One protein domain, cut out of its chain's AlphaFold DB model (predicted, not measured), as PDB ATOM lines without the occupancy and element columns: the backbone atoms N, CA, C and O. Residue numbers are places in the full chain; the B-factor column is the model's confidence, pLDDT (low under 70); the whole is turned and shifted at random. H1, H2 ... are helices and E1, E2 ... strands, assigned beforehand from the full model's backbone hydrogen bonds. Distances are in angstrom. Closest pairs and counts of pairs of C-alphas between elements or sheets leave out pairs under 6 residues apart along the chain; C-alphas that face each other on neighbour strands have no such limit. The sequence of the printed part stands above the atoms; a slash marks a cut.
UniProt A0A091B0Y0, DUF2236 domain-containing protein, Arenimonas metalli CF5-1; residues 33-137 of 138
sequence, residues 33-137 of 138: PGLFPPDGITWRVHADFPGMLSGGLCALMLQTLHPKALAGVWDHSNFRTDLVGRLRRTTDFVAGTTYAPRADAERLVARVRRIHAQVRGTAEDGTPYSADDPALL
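What this domain is: This is residues 33 to 137 of the 138 residues of the protein "DUF2236 domain-containing protein" of Arenimonas metalli CF5-1 (UniProt A0A091B0Y0). The model is an elongated, open frame of helices: H2 runs along one long side and H5 along the other, with H1 at one end and H3 packed on the small strand hairpin E1 E2 at the other. H4 makes a helical hairpin with H5 and slants away from it, near H2. The printed part has 105 residues with five named helices, then two antiparallel strands in one sheet, and is mostly helix. It is only just compact, close to loose, with a radius of gyration of the C-alphas of 15.2 A and spans of 47 by 28 by 26 A.

How they stand to each other: H1, residues 41 to 47, and H2, residues 49 to 64, only just touch, with 3 pairs of C-alphas within 8 A, and only at the corner, closest at His 46 and Met 52, 5.1 A. H3, residues 67 to 76, has its C-alpha of Lys 68 5.7 A from that of Tyr 129 in E2, residues 128 to 130. H4, residues 83 to 99, touches H1 with residues 95 to 99 alone, closest at the C-alphas of Trp 43 and Thr 98, 6.6 A. H4 and H5, residues 102 to 116, form a hairpin, closest at the C-alphas of Thr 97 and Ala 105, 4.6 A, at a tilt of 37 degrees, only just steep, opposite ways. H2 and H5 are apart. E1, residues 120 to 122, and E2 form a hairpin, with N 121 and O 129 3.0 A apart. In H1 to H5 every O i to N i+4 pair is within hydrogen-bond range.

Where its parts are: H1 begins at C-alpha 41, (155.432, 147.133, 155.539). H2 is 22.6 A long, H3 14.1 A, H4 24.0 A and H5 20.8 A. E2 ends at C-alpha 130, (135.050, 159.641, 175.464).

The domain as a whole: The C-alphas farthest apart, of Asp 39 and Gly 126, are 46.9 A apart. The printed part has no cut and no long link; residue 137 is under pLDDT 70.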
ATOM      1  N   PRO A  33     158.060 137.806 166.858       87.69
ATOM      2  CA  PRO A  33     157.883 138.831 165.836       87.69
ATOM      3  C   PRO A  33     157.138 140.074 166.351       87.69
ATOM      4  O   PRO A  33     157.032 141.053 165.621       87.69
ATOM      5  N   GLY A  34     156.579 140.052 167.563       93.62
ATOM      6  CA  GLY A  34     155.770 141.141 168.096       93.62
ATOM      7  C   GLY A  34     154.346 141.175 167.533       93.62
ATOM      8  O   GLY A  34     153.696 140.147 167.298       93.62
ATOM      9  N   LEU A  35     153.812 142.386 167.358       94.62
ATOM     10  CA  LEU A  35     152.494 142.593 166.740       94.62
ATOM     11  C   LEU A  35     152.553 142.604 165.208       94.62
ATOM     12  O   LEU A  35     151.574 142.226 164.566       94.62
ATOM     13  N   PHE A  36     153.685 143.015 164.630       94.00
ATOM     14  CA  PHE A  36     153.867 143.157 163.188       94.00
ATOM     15  C   PHE A  36     155.094 142.375 162.725       94.00
ATOM     16  O   PHE A  36     156.142 142.501 163.350       94.00
ATOM     17  N   PRO A  37     155.005 141.620 161.616       90.50
ATOM     18  CA  PRO A  37     156.119 140.808 161.146       90.50
ATOM     19  C   PRO A  37     157.332 141.683 160.756       90.50
ATOM     20  O   PRO A  37     157.126 142.732 160.132       90.50
ATOM     21  N   PRO A  38     158.580 141.268 161.072       89.06
ATOM     22  CA  PRO A  38     159.790 142.062 160.813       89.06
ATOM     23  C   PRO A  38     160.057 142.422 159.345       89.06
ATOM     24  O   PRO A  38     160.676 143.442 159.050       89.06
ATOM     25  N   ASP A  39     159.585 141.600 158.412       90.31
ATOM     26  CA  ASP A  39     159.659 141.805 156.962       90.31
ATOM     27  C   ASP A  39     158.447 142.575 156.394       90.31
ATOM     28  O   ASP A  39     158.381 142.873 155.197       90.31
ATOM     29  N   GLY A  40     157.495 142.949 157.252       91.88
ATOM     30  CA  GLY A  40     156.271 143.651 156.890       91.88
ATOM     31  C   GLY A  40     156.453 145.136 156.558       91.88
ATOM     32  O   GLY A  40     157.450 145.787 156.881       91.88
ATOM     33  N   ILE A  41     155.421 145.718 155.936       91.88
ATOM     34  CA  ILE A  41     155.432 147.133 155.539       91.88
ATOM     35  C   ILE A  41     155.492 148.088 156.737       91.88
ATOM     36  O   ILE A  41     156.155 149.117 156.651       91.88
ATOM     37  N   THR A  42     154.865 147.734 157.865       91.50
ATOM     38  CA  THR A  42     154.872 148.549 159.089       91.50
ATOM     39  C   THR A  42     156.294 148.779 159.593       91.50
ATOM     40  O   THR A  42     156.674 149.920 159.839       91.50
ATOM     41  N   TRP A  43     157.110 147.718 159.661       91.75
ATOM     42  CA  TRP A  43     158.525 147.811 160.025       91.75
ATOM     43  C   TRP A  43     159.295 148.705 159.055       91.75
ATOM     44  O   TRP A  43     160.006 149.611 159.477       91.75
ATOM     45  N   ARG A  44     159.114 148.501 157.745       90.38
ATOM     46  CA  ARG A  44     159.798 149.297 156.714       90.38
ATOM     47  C   ARG A  44     159.467 150.788 156.794       90.38
ATOM     48  O   ARG A  44     160.374 151.609 156.713       90.38
ATOM     49  N   VAL A  45     158.188 151.137 156.938       89.06
ATOM     50  CA  VAL A  45     157.732 152.536 156.988       89.06
ATOM     51  C   VAL A  45     158.146 153.204 158.295       89.06
ATOM     52  O   VAL A  45     158.608 154.338 158.273       89.06
ATOM     53  N   HIS A  46     158.026 152.517 159.432       88.19
ATOM     54  CA  HIS A  46     158.429 153.082 160.721       88.19
ATOM     55  C   HIS A  46     159.954 153.142 160.904       88.19
ATOM     56  O   HIS A  46     160.430 153.889 161.759       88.19
ATOM     57  N   ALA A  47     160.732 152.368 160.141       86.75
ATOM     58  CA  ALA A  47     162.193 152.458 160.138       86.75
ATOM     59  C   ALA A  47     162.682 153.676 159.336       86.75
ATOM     60  O   ALA A  47     163.766 154.202 159.607       86.75
ATOM     61  N   ASP A  48     161.875 154.154 158.383       86.38
ATOM     62  CA  ASP A  48     162.115 155.396 157.658       86.38
ATOM     63  C   ASP A  48     161.603 156.599 158.460       86.38
ATOM     64  O   ASP A  48     160.412 156.905 158.508       86.38
ATOM     65  N   PHE A  49     162.527 157.302 159.116       76.88
ATOM     66  CA  PHE A  49     162.186 158.418 159.998       76.88
ATOM     67  C   PHE A  49     161.362 159.531 159.311       76.88
ATOM     68  O   PHE A  49     160.374 159.969 159.905       76.88
ATOM     69  N   PRO A  50     161.686 159.985 158.081       80.44
ATOM     70  CA  PRO A  50     160.839 160.917 157.338       80.44
ATOM     71  C   PRO A  50     159.423 160.387 157.076       80.44
ATOM     72  O   PRO A  50     158.461 161.109 157.330       80.44
ATOM     73  N   GLY A  51     159.276 159.142 156.608       81.50
ATOM     74  CA  GLY A  51     157.974 158.516 156.375       81.50
ATOM     75  C   GLY A  51     157.127 158.433 157.646       81.50
ATOM     76  O   GLY A  51     155.970 158.861 157.652       81.50
ATOM     77  N   MET A  52     157.727 157.978 158.747       82.50
ATOM     78  CA  MET A  52     157.085 157.919 160.062       82.50
ATOM     79  C   MET A  52     156.634 159.304 160.547       82.50
ATOM     80  O   MET A  52     155.500 159.458 161.007       82.50
ATOM     81  N   LEU A  53     157.490 160.327 160.435       82.25
ATOM     82  CA  LEU A  53     157.147 161.691 160.843       82.25
ATOM     83  C   LEU A  53     156.013 162.282 160.001       82.25
ATOM     84  O   LEU A  53     155.090 162.872 160.563       82.25
ATOM     85  N   SER A  54     156.065 162.118 158.679       85.06
ATOM     86  CA  SER A  54     155.020 162.600 157.773       85.06
ATOM     87  C   SER A  54     153.676 161.939 158.078       85.06
ATOM     88  O   SER A  54     152.672 162.634 158.219       85.06
ATOM     89  N   GLY A  55     153.658 160.614 158.265       85.06
ATOM     90  CA  GLY A  55     152.452 159.884 158.661       85.06
ATOM     91  C   GLY A  55     151.896 160.360 160.005       85.06
ATOM     92  O   GLY A  55     150.700 160.627 160.120       85.06
ATOM     93  N   GLY A  56     152.766 160.546 161.003       84.12
ATOM     94  CA  GLY A  56     152.381 161.058 162.319       84.12
ATOM     95  C   GLY A  56     151.794 162.471 162.268       84.12
ATOM     96  O   GLY A  56     150.776 162.736 162.904       84.12
ATOM     97  N   LEU A  57     152.389 163.373 161.483       84.75
ATOM     98  CA  LEU A  57     151.883 164.735 161.319       84.75
ATOM     99  C   LEU A  57     150.517 164.753 160.622       84.75
ATOM    100  O   LEU A  57     149.605 165.429 161.097       84.75
ATOM    101  N   CYS A  58     150.349 163.972 159.552       87.00
ATOM    102  CA  CYS A  58     149.058 163.814 158.881       87.00
ATOM    103  C   CYS A  58     147.991 163.269 159.838       87.00
ATOM    104  O   CYS A  58     146.883 163.800 159.890       87.00
ATOM    105  N   ALA A  59     148.328 162.256 160.641       85.31
ATOM    106  CA  ALA A  59     147.413 161.694 161.627       85.31
ATOM    107  C   ALA A  59     146.980 162.738 162.669       85.31
ATOM    108  O   ALA A  59     145.802 162.798 163.011       85.31
ATOM    109  N   LEU A  60     147.899 163.589 163.141       82.88
ATOM    110  CA  LEU A  60     147.568 164.681 164.060       82.88
ATOM    111  C   LEU A  60     146.625 165.700 163.417       82.88
ATOM    112  O   LEU A  60     145.648 166.096 164.045       82.88
ATOM    113  N   MET A  61     146.880 166.094 162.165       84.38
ATOM    114  CA  MET A  61     145.998 167.011 161.438       84.38
ATOM    115  C   MET A  61     144.589 166.425 161.296       84.38
ATOM    116  O   MET A  61     143.614 167.095 161.627       84.38
ATOM    117  N   LEU A  62     144.472 165.154 160.899       85.94
ATOM    118  CA  LEU A  62     143.178 164.473 160.791       85.94
ATOM    119  C   LEU A  62     142.460 164.382 162.144       85.94
ATOM    120  O   LEU A  62     141.267 164.660 162.222       85.94
ATOM    121  N   GLN A  63     143.183 164.076 163.225       81.75
ATOM    122  CA  GLN A  63     142.612 164.037 164.576       81.75
ATOM    123  C   GLN A  63     142.068 165.402 165.014       81.75
ATOM    124  O   GLN A  63     141.025 165.462 165.661       81.75
ATOM    125  N   THR A  64     142.725 166.507 164.639       81.69
ATOM    126  CA  THR A  64     142.242 167.858 164.977       81.69
ATOM    127  C   THR A  64     140.968 168.264 164.241       81.69
ATOM    128  O   THR A  64     140.278 169.168 164.707       81.69
ATOM    129  N   LEU A  65     140.617 167.591 163.139       83.62
ATOM    130  CA  LEU A  65     139.365 167.846 162.421       83.62
ATOM    131  C   LEU A  65     138.142 167.277 163.149       83.62
ATOM    132  O   LEU A  65     137.024 167.693 162.858       83.62
ATOM    133  N   HIS A  66     138.328 166.344 164.091       82.81
ATOM    134  CA  HIS A  66     137.221 165.749 164.828       82.81
ATOM    135  C   HIS A  66     136.934 166.534 166.126       82.81
ATOM    136  O   HIS A  66     137.743 166.468 167.058       82.81
ATOM    137  N   PRO A  67     135.765 167.198 166.271       80.38
ATOM    138  CA  PRO A  67     135.483 168.091 167.402       80.38
ATOM    139  C   PRO A  67     135.654 167.421 168.771       80.38
ATOM    140  O   PRO A  67     136.281 167.979 169.668       80.38
ATOM    141  N   LYS A  68     135.189 166.171 168.913       79.94
ATOM    142  CA  LYS A  68     135.337 165.401 170.162       79.94
ATOM    143  C   LYS A  68     136.790 165.039 170.491       79.94
ATOM    144  O   LYS A  68     137.168 165.030 171.658       79.94
ATOM    145  N   ALA A  69     137.606 164.733 169.478       80.12
ATOM    146  CA  ALA A  69     139.009 164.389 169.691       80.12
ATOM    147  C   ALA A  69     139.800 165.643 170.072       80.12
ATOM    148  O   ALA A  69     140.620 165.604 170.989       80.12
ATOM    149  N   LEU A  70     139.495 166.773 169.426       82.12
ATOM    150  CA  LEU A  70     140.071 168.064 169.768       82.12
ATOM    151  C   LEU A  70     139.704 168.490 171.197       82.12
ATOM    152  O   LEU A  70     140.606 168.879 171.933       82.12
ATOM    153  N   ALA A  71     138.438 168.350 171.610       81.25
ATOM    154  CA  ALA A  71     137.998 168.635 172.979       81.25
ATOM    155  C   ALA A  71     138.764 167.784 174.006       81.25
ATOM    156  O   ALA A  71     139.373 168.319 174.930       81.25
ATOM    157  N   GLY A  72     138.862 166.469 173.780       79.88
ATOM    158  CA  GLY A  72     139.641 165.586 174.651       79.88
ATOM    159  C   GLY A  72     141.120 165.978 174.744       79.88
ATOM    160  O   GLY A  72     141.706 165.961 175.825       79.88
ATOM    161  N   VAL A  73     141.741 166.386 173.633       81.69
ATOM    162  CA  VAL A  73     143.124 166.885 173.639       81.69
ATOM    163  C   VAL A  73     143.244 168.227 174.358       81.69
ATOM    164  O   VAL A  73     144.225 168.443 175.068       81.69
ATOM    165  N   TRP A  74     142.286 169.129 174.167       80.75
ATOM    166  CA  TRP A  74     142.296 170.454 174.772       80.75
ATOM    167  C   TRP A  74     142.186 170.389 176.295       80.75
ATOM    168  O   TRP A  74     142.959 171.059 176.984       80.75
ATOM    169  N   ASP A  75     141.287 169.539 176.790       80.19
ATOM    170  CA  ASP A  75     140.964 169.413 178.209       80.19
ATOM    171  C   ASP A  75     141.990 168.563 178.971       80.19
ATOM    172  O   ASP A  75     142.319 168.863 180.119       80.19
ATOM    173  N   HIS A  76     142.534 167.513 178.339       78.56
ATOM    174  CA  HIS A  76     143.339 166.495 179.033       78.56
ATOM    175  C   HIS A  76     144.821 166.467 178.635       78.56
ATOM    176  O   HIS A  76     145.572 165.627 179.133       78.56
ATOM    177  N   SER A  77     145.294 167.353 177.747       77.44
ATOM    178  CA  SER A  77     146.696 167.352 177.304       77.44
ATOM    179  C   SER A  77     147.472 168.624 177.640       77.44
ATOM    180  O   SER A  77     147.099 169.735 177.271       77.44
ATOM    181  N   ASN A  78     148.671 168.451 178.202       75.75
ATOM    182  CA  ASN A  78     149.649 169.525 178.411       75.75
ATOM    183  C   ASN A  78     150.414 169.931 177.132       75.75
ATOM    184  O   ASN A  78     151.498 170.504 177.212       75.75
ATOM    185  N   PHE A  79     149.897 169.622 175.941       70.81
ATOM    186  CA  PHE A  79     150.654 169.727 174.687       70.81
ATOM    187  C   PHE A  79     151.213 171.124 174.401       70.81
ATOM    188  O   PHE A  79     152.249 171.247 173.757       70.81
ATOM    189  N   ARG A  80     150.534 172.168 174.890       71.69
ATOM    190  CA  ARG A  80     150.951 173.567 174.739       71.69
ATOM    191  C   ARG A  80     152.227 173.882 175.520       71.69
ATOM    192  O   ARG A  80     152.992 174.739 175.099       71.69
ATOM    193  N   THR A  81     152.451 173.192 176.638       76.75
ATOM    194  CA  THR A  81     153.592 173.419 177.536       76.75
ATOM    195  C   THR A  81     154.671 172.340 177.413       76.75
ATOM    196  O   THR A  81     155.830 172.624 177.696       76.75
ATOM    197  N   ASP A  82     154.332 171.134 176.935       78.38
ATOM    198  CA  ASP A  82     155.258 170.004 176.742       78.38
ATOM    199  C   ASP A  82     155.027 169.269 175.404       78.38
ATOM    200  O   ASP A  82     154.727 168.071 175.344       78.38
ATOM    201  N   LEU A  83     155.169 169.986 174.285       76.75
ATOM    202  CA  LEU A  83     155.023 169.388 172.952       76.75
ATOM    203  C   LEU A  83     156.093 168.318 172.681       76.75
ATOM    204  O   LEU A  83     155.793 167.253 172.142       76.75
ATOM    205  N   VAL A  84     157.339 168.587 173.084       75.31
ATOM    206  CA  VAL A  84     158.479 167.684 172.856       75.31
ATOM    207  C   VAL A  84     158.329 166.399 173.668       75.31
ATOM    208  O   VAL A  84     158.519 165.311 173.126       75.31
ATOM    209  N   GLY A  85     157.938 166.484 174.943       77.94
ATOM    210  CA  GLY A  85     157.684 165.298 175.754       77.94
ATOM    211  C   GLY A  85     156.495 164.492 175.241       77.94
ATOM    212  O   GLY A  85     156.547 163.262 175.265       77.94
ATOM    213  N   ARG A  86     155.452 165.146 174.708       79.62
ATOM    214  CA  ARG A  86     154.327 164.445 174.070       79.62
ATOM    215  C   ARG A  86     154.767 163.702 172.811       79.62
ATOM    216  O   ARG A  86     154.457 162.521 172.681       79.62
ATOM    217  N   LEU A  87     155.536 164.350 171.938       78.75
ATOM    218  CA  LEU A  87     156.071 163.723 170.729       78.75
ATOM    219  C   LEU A  87     156.966 162.524 171.059       78.75
ATOM    220  O   LEU A  87     156.840 161.472 170.432       78.75
ATOM    221  N   ARG A  88     157.811 162.657 172.088       79.19
ATOM    222  CA  ARG A  88     158.634 161.557 172.591       79.19
ATOM    223  C   ARG A  88     157.771 160.384 173.053       79.19
ATOM    224  O   ARG A  88     157.953 159.290 172.544       79.19
ATOM    225  N   ARG A  89     156.779 160.604 173.928       83.06
ATOM    226  CA  ARG A  89     155.871 159.540 174.412       83.06
ATOM    227  C   ARG A  89     155.133 158.828 173.274       83.06
ATOM    228  O   ARG A  89     154.966 157.613 173.328       83.06
ATOM    229  N   THR A  90     154.709 159.564 172.246       83.94
ATOM    230  CA  THR A  90     154.066 158.978 171.061       83.94
ATOM    231  C   THR A  90     155.049 158.149 170.241       83.94
ATOM    232  O   THR A  90     154.735 157.018 169.887       83.94
ATOM    233  N   THR A  91     156.243 158.680 169.968       82.19
ATOM    234  CA  THR A  91     157.291 157.953 169.230       82.19
ATOM    235  C   THR A  91     157.688 156.684 169.977       82.19
ATOM    236  O   THR A  91     157.826 155.626 169.372       82.19
ATOM    237  N   ASP A  92     157.782 156.773 171.303       84.06
ATOM    238  CA  ASP A  92     158.088 155.653 172.177       84.06
ATOM    239  C   ASP A  92     157.014 154.561 172.095       84.06
ATOM    240  O   ASP A  92     157.327 153.376 171.979       84.06
ATOM    241  N   PHE A  93     155.740 154.960 172.103       88.75
ATOM    242  CA  PHE A  93     154.624 154.037 171.937       88.75
ATOM    243  C   PHE A  93     154.625 153.372 170.555       88.75
ATOM    244  O   PHE A  93     154.491 152.156 170.487       88.75
ATOM    245  N   VAL A  94     154.823 154.135 169.473       89.19
ATOM    246  CA  VAL A  94     154.876 153.604 168.098       89.19
ATOM    247  C   VAL A  94     156.042 152.630 167.930       89.19
ATOM    248  O   VAL A  94     155.861 151.543 167.386       89.19
ATOM    249  N   ALA A  95     157.228 152.972 168.437       88.12
ATOM    250  CA  ALA A  95     158.382 152.079 168.402       88.12
ATOM    251  C   ALA A  95     158.130 150.802 169.217       88.12
ATOM    252  O   ALA A  95     158.422 149.703 168.750       88.12
ATOM    253  N   GLY A  96     157.550 150.928 170.413       90.44
ATOM    254  CA  GLY A  96     157.203 149.790 171.257       90.44
ATOM    255  C   GLY A  96     156.155 148.867 170.631       90.44
ATOM    256  O   GLY A  96     156.324 147.658 170.655       90.44
ATOM    257  N   THR A  97     155.102 149.392 170.008       93.12
ATOM    258  CA  THR A  97     154.085 148.543 169.360       93.12
ATOM    259  C   THR A  97     154.539 147.957 168.026       93.12
ATOM    260  O   THR A  97     153.984 146.950 167.596       93.12
ATOM    261  N   THR A  98     155.542 148.561 167.382       91.81
ATOM    262  CA  THR A  98     156.085 148.074 166.106       91.81
ATOM    263  C   THR A  98     157.155 147.010 166.303       91.81
ATOM    264  O   THR A  98     157.095 145.974 165.650       91.81
ATOM    265  N   TYR A  99     158.124 147.277 167.180       90.69
ATOM    266  CA  TYR A  99     159.367 146.507 167.255       90.69
ATOM    267  C   TYR A  99     159.489 145.637 168.505       90.69
ATOM    268  O   TYR A  99     160.354 144.768 168.531       90.69
ATOM    269  N   ALA A 100     158.698 145.882 169.556       91.56
ATOM    270  CA  ALA A 100     158.833 145.110 170.786       91.56
ATOM    271  C   ALA A 100     158.215 143.707 170.647       91.56
ATOM    272  O   ALA A 100     157.259 143.525 169.881       91.56
ATOM    273  N   PRO A 101     158.688 142.745 171.459       93.38
ATOM    274  CA  PRO A 101     158.016 141.468 171.654       93.38
ATOM    275  C   PRO A 101     156.537 141.651 171.999       93.38
ATOM    276  O   PRO A 101     156.135 142.657 172.601       93.38
ATOM    277  N   ARG A 102     155.704 140.663 171.660       94.56
ATOM    278  CA  ARG A 102     154.242 140.800 171.730       94.56
ATOM    279  C   ARG A 102     153.777 141.172 173.134       94.56
ATOM    280  O   ARG A 102     152.965 142.080 173.286       94.56
ATOM    281  N   ALA A 103     154.332 140.521 174.153       93.25
ATOM    282  CA  ALA A 103     153.951 140.765 175.539       93.25
ATOM    283  C   ALA A 103     154.249 142.210 175.987       93.25
ATOM    284  O   ALA A 103     153.479 142.791 176.752       93.25
ATOM    285  N   ASP A 104     155.352 142.805 175.529       92.31
ATOM    286  CA  ASP A 104     155.704 144.200 175.811       92.31
ATOM    287  C   ASP A 104     154.788 145.174 175.077       92.31
ATOM    288  O   ASP A 104     154.247 146.104 175.685       92.31
ATOM    289  N   ALA A 105     154.549 144.921 173.791       93.62
ATOM    290  CA  ALA A 105     153.632 145.713 172.984       93.62
ATOM    291  C   ALA A 105     152.208 145.708 173.576       93.62
ATOM    292  O   ALA A 105     151.588 146.761 173.724       93.62
ATOM    293  N   GLU A 106     151.706 144.550 174.007       94.94
ATOM    294  CA  GLU A 106     150.401 144.419 174.664       94.94
ATOM    295  C   GLU A 106     150.345 145.157 176.007       94.94
ATOM    296  O   GLU A 106     149.353 145.835 176.297       94.94
ATOM    297  N   ARG A 107     151.418 145.111 176.814       93.44
ATOM    298  CA  ARG A 107     151.515 145.897 178.058       93.44
ATOM    299  C   ARG A 107     151.449 147.397 177.788       93.44
ATOM    300  O   ARG A 107     150.765 148.120 178.521       93.44
ATOM    301  N   LEU A 108     152.129 147.875 176.745       91.62
ATOM    302  CA  LEU A 108     152.067 149.274 176.323       91.62
ATOM    303  C   LEU A 108     150.654 149.663 175.885       91.62
ATOM    304  O   LEU A 108     150.130 150.676 176.354       91.62
ATOM    305  N   VAL A 109     150.006 148.843 175.053       93.50
ATOM    306  CA  VAL A 109     148.619 149.061 174.614       93.50
ATOM    307  C   VAL A 109     147.673 149.107 175.814       93.50
ATOM    308  O   VAL A 109     146.879 150.038 175.934       93.50
ATOM    309  N   ALA A 110     147.786 148.164 176.752       94.12
ATOM    310  CA  ALA A 110     146.970 148.139 177.964       94.12
ATOM    311  C   ALA A 110     147.192 149.379 178.845       94.12
ATOM    312  O   ALA A 110     146.250 149.914 179.435       94.12
ATOM    313  N   ARG A 111     148.432 149.878 178.935       92.12
ATOM    314  CA  ARG A 111     148.734 151.133 179.634       92.12
ATOM    315  C   ARG A 111     148.047 152.324 178.971       92.12
ATOM    316  O   ARG A 111     147.422 153.103 179.684       92.12
ATOM    317  N   VAL A 112     148.139 152.459 177.649       90.31
ATOM    318  CA  VAL A 112     147.502 153.566 176.918       90.31
ATOM    319  C   VAL A 112     145.981 153.489 177.017       90.31
ATOM    320  O   VAL A 112     145.356 154.496 177.332       90.31
ATOM    321  N   ARG A 113     145.387 152.297 176.880       91.00
ATOM    322  CA  ARG A 113     143.943 152.090 177.082       91.00
ATOM    323  C   ARG A 113     143.473 152.553 178.461       91.00
ATOM    324  O   ARG A 113     142.464 153.234 178.561       91.00
ATOM    325  N   ARG A 114     144.224 152.259 179.531       92.50
ATOM    326  CA  ARG A 114     143.887 152.751 180.883       92.50
ATOM    327  C   ARG A 114     143.916 154.275 180.992       92.50
ATOM    328  O   ARG A 114     143.099 154.830 181.713       92.50
ATOM    329  N   ILE A 115     144.840 154.936 180.293       90.12
ATOM    330  CA  ILE A 115     144.894 156.403 180.240       90.12
ATOM    331  C   ILE A 115     143.682 156.936 179.467       90.12
ATOM    332  O   ILE A 115     142.991 157.819 179.960       90.12
ATOM    333  N   HIS A 116     143.381 156.371 178.294       90.06
ATOM    334  CA  HIS A 116     142.235 156.782 177.473       90.06
ATOM    335  C   HIS A 116     140.891 156.585 178.185       90.06
ATOM    336  O   HIS A 116     140.025 157.450 178.079       90.06
ATOM    337  N   ALA A 117     140.755 155.550 179.018       90.12
ATOM    338  CA  ALA A 117     139.558 155.332 179.828       90.12
ATOM    339  C   ALA A 117     139.224 156.493 180.776       90.12
ATOM    340  O   ALA A 117     138.052 156.680 181.119       90.12
ATOM    341  N   GLN A 118     140.227 157.283 181.168       89.75
ATOM    342  CA  GLN A 118     140.069 158.472 182.007       89.75
ATOM    343  C   GLN A 118     139.774 159.748 181.198       89.75
ATOM    344  O   GLN A 118     139.355 160.747 181.775       89.75
ATOM    345  N   VAL A 119     139.948 159.724 179.873       89.44
ATOM    346  CA  VAL A 119     139.703 160.869 178.985       89.44
ATOM    347  C   VAL A 119     138.234 160.868 178.565       89.44
ATOM    348  O   VAL A 119     137.829 160.268 177.563       89.44
ATOM    349  N   ARG A 120     137.415 161.516 179.390       91.06
ATOM    350  CA  ARG A 120     135.969 161.687 179.204       91.06
ATOM    351  C   ARG A 120     135.583 163.108 179.602       91.06
ATOM    352  O   ARG A 120     136.222 163.691 180.477       91.06
ATOM    353  N   GLY A 121     134.544 163.653 178.982       89.31
ATOM    354  CA  GLY A 121     134.063 165.000 179.281       89.31
ATOM    355  C   GLY A 121     132.865 165.397 178.432       89.31
ATOM    356  O   GLY A 121     132.222 164.548 177.811       89.31
ATOM    357  N   THR A 122     132.587 166.696 178.403       87.94
ATOM    358  CA  THR A 122     131.494 167.296 177.635       87.94
ATOM    359  C   THR A 122     132.060 168.444 176.809       87.94
ATOM    360  O   THR A 122     132.780 169.280 177.350       87.94
ATOM    361  N   ALA A 123     131.780 168.462 175.507       83.56
ATOM    362  CA  ALA A 123     132.193 169.535 174.606       83.56
ATOM    363  C   ALA A 123     131.387 170.825 174.860       83.56
ATOM    364  O   ALA A 123     130.362 170.802 175.543       83.56
ATOM    365  N   GLU A 124     131.830 171.950 174.289       80.06
ATOM    366  CA  GLU A 124     131.176 173.262 174.457       80.06
ATOM    367  C   GLU A 124     129.709 173.280 173.992       80.06
ATOM    368  O   GLU A 124     128.897 174.026 174.534       80.06
ATOM    369  N   ASP A 125     129.350 172.426 173.031       84.50
ATOM    370  CA  ASP A 125     127.981 172.258 172.531       84.50
ATOM    371  C   ASP A 125     127.100 171.342 173.411       84.50
ATOM    372  O   ASP A 125     125.945 171.079 173.076       84.50
ATOM    373  N   GLY A 126     127.629 170.851 174.537       84.75
ATOM    374  CA  GLY A 126     126.941 169.942 175.455       84.75
ATOM    375  C   GLY A 126     127.066 168.458 175.096       84.75
ATOM    376  O   GLY A 126     126.565 167.609 175.837       84.75
ATOM    377  N   THR A 127     127.746 168.106 174.002       87.25
ATOM    378  CA  THR A 127     127.895 166.710 173.573       87.25
ATOM    379  C   THR A 127     128.908 165.968 174.453       87.25
ATOM    380  O   THR A 127     130.051 166.418 174.578       87.25
ATOM    381  N   PRO A 128     128.568 164.798 175.028       87.88
ATOM    382  CA  PRO A 128     129.540 163.994 175.756       87.88
ATOM    383  C   PRO A 128     130.587 163.399 174.804       87.88
ATOM    384  O   PRO A 128     130.278 162.950 173.693       87.88
ATOM    385  N   TYR A 129     131.834 163.344 175.262       86.31
ATOM    386  CA  TYR A 129     132.930 162.683 174.565       86.31
ATOM    387  C   TYR A 129     133.635 161.666 175.467       86.31
ATOM    388  O   TYR A 129     133.736 161.818 176.686       86.31
ATOM    389  N   SER A 130     134.165 160.619 174.841       88.25
ATOM    390  CA  SER A 130     135.050 159.641 175.464       88.25
ATOM    391  C   SER A 130     136.109 159.224 174.455       88.25
ATOM    392  O   SER A 130     135.786 158.991 173.294       88.25
ATOM    393  N   ALA A 131     137.363 159.105 174.890       85.44
ATOM    394  CA  ALA A 131     138.433 158.601 174.027       85.44
ATOM    395  C   ALA A 131     138.266 157.115 173.646       85.44
ATOM    396  O   ALA A 131     138.886 156.672 172.684       85.44
ATOM    397  N   ASP A 132     137.426 156.366 174.367       84.44
ATOM    398  CA  ASP A 132     137.089 154.970 174.061       84.44
ATOM    399  C   ASP A 132     135.778 154.838 173.259       84.44
ATOM    400  O   ASP A 132     135.251 153.732 173.141       84.44
ATOM    401  N   ASP A 133     135.201 155.942 172.763       83.06
ATOM    402  CA  ASP A 133     133.979 155.904 171.948       83.06
ATOM    403  C   ASP A 133     134.222 155.047 170.687       83.06
ATOM    404  O   ASP A 133     135.040 155.435 169.849       83.06
ATOM    405  N   PRO A 134     133.535 153.896 170.519       77.31
ATOM    406  CA  PRO A 134     133.783 152.985 169.404       77.31
ATOM    407  C   PRO A 134     133.583 153.629 168.032       77.31
ATOM    408  O   PRO A 134     134.261 153.244 167.086       77.31
ATOM    409  N   ALA A 135     132.697 154.626 167.927       75.44
ATOM    410  CA  ALA A 135     132.457 155.348 166.680       75.44
ATOM    411  C   ALA A 135     133.639 156.246 166.268       75.44
ATOM    412  O   ALA A 135     133.694 156.702 165.131       75.44
ATOM    413  N   LEU A 136     134.583 156.503 167.181       70.00
ATOM    414  CA  LEU A 136     135.829 157.230 166.919       70.00
ATOM    415  C   LEU A 136     137.014 156.293 166.631       70.00
ATOM    416  O   LEU A 136     138.126 156.772 166.411       70.00
ATOM    417  N   LEU A 137     136.795 154.973 166.671       65.31
ATOM    418  CA  LEU A 137     137.827 153.940 166.505       65.31
ATOM    419  C   LEU A 137     137.726 153.180 165.169       65.31
ATOM    420  O   LEU A 137     138.535 152.283 164.930       65.31
TER     421      LEU A 137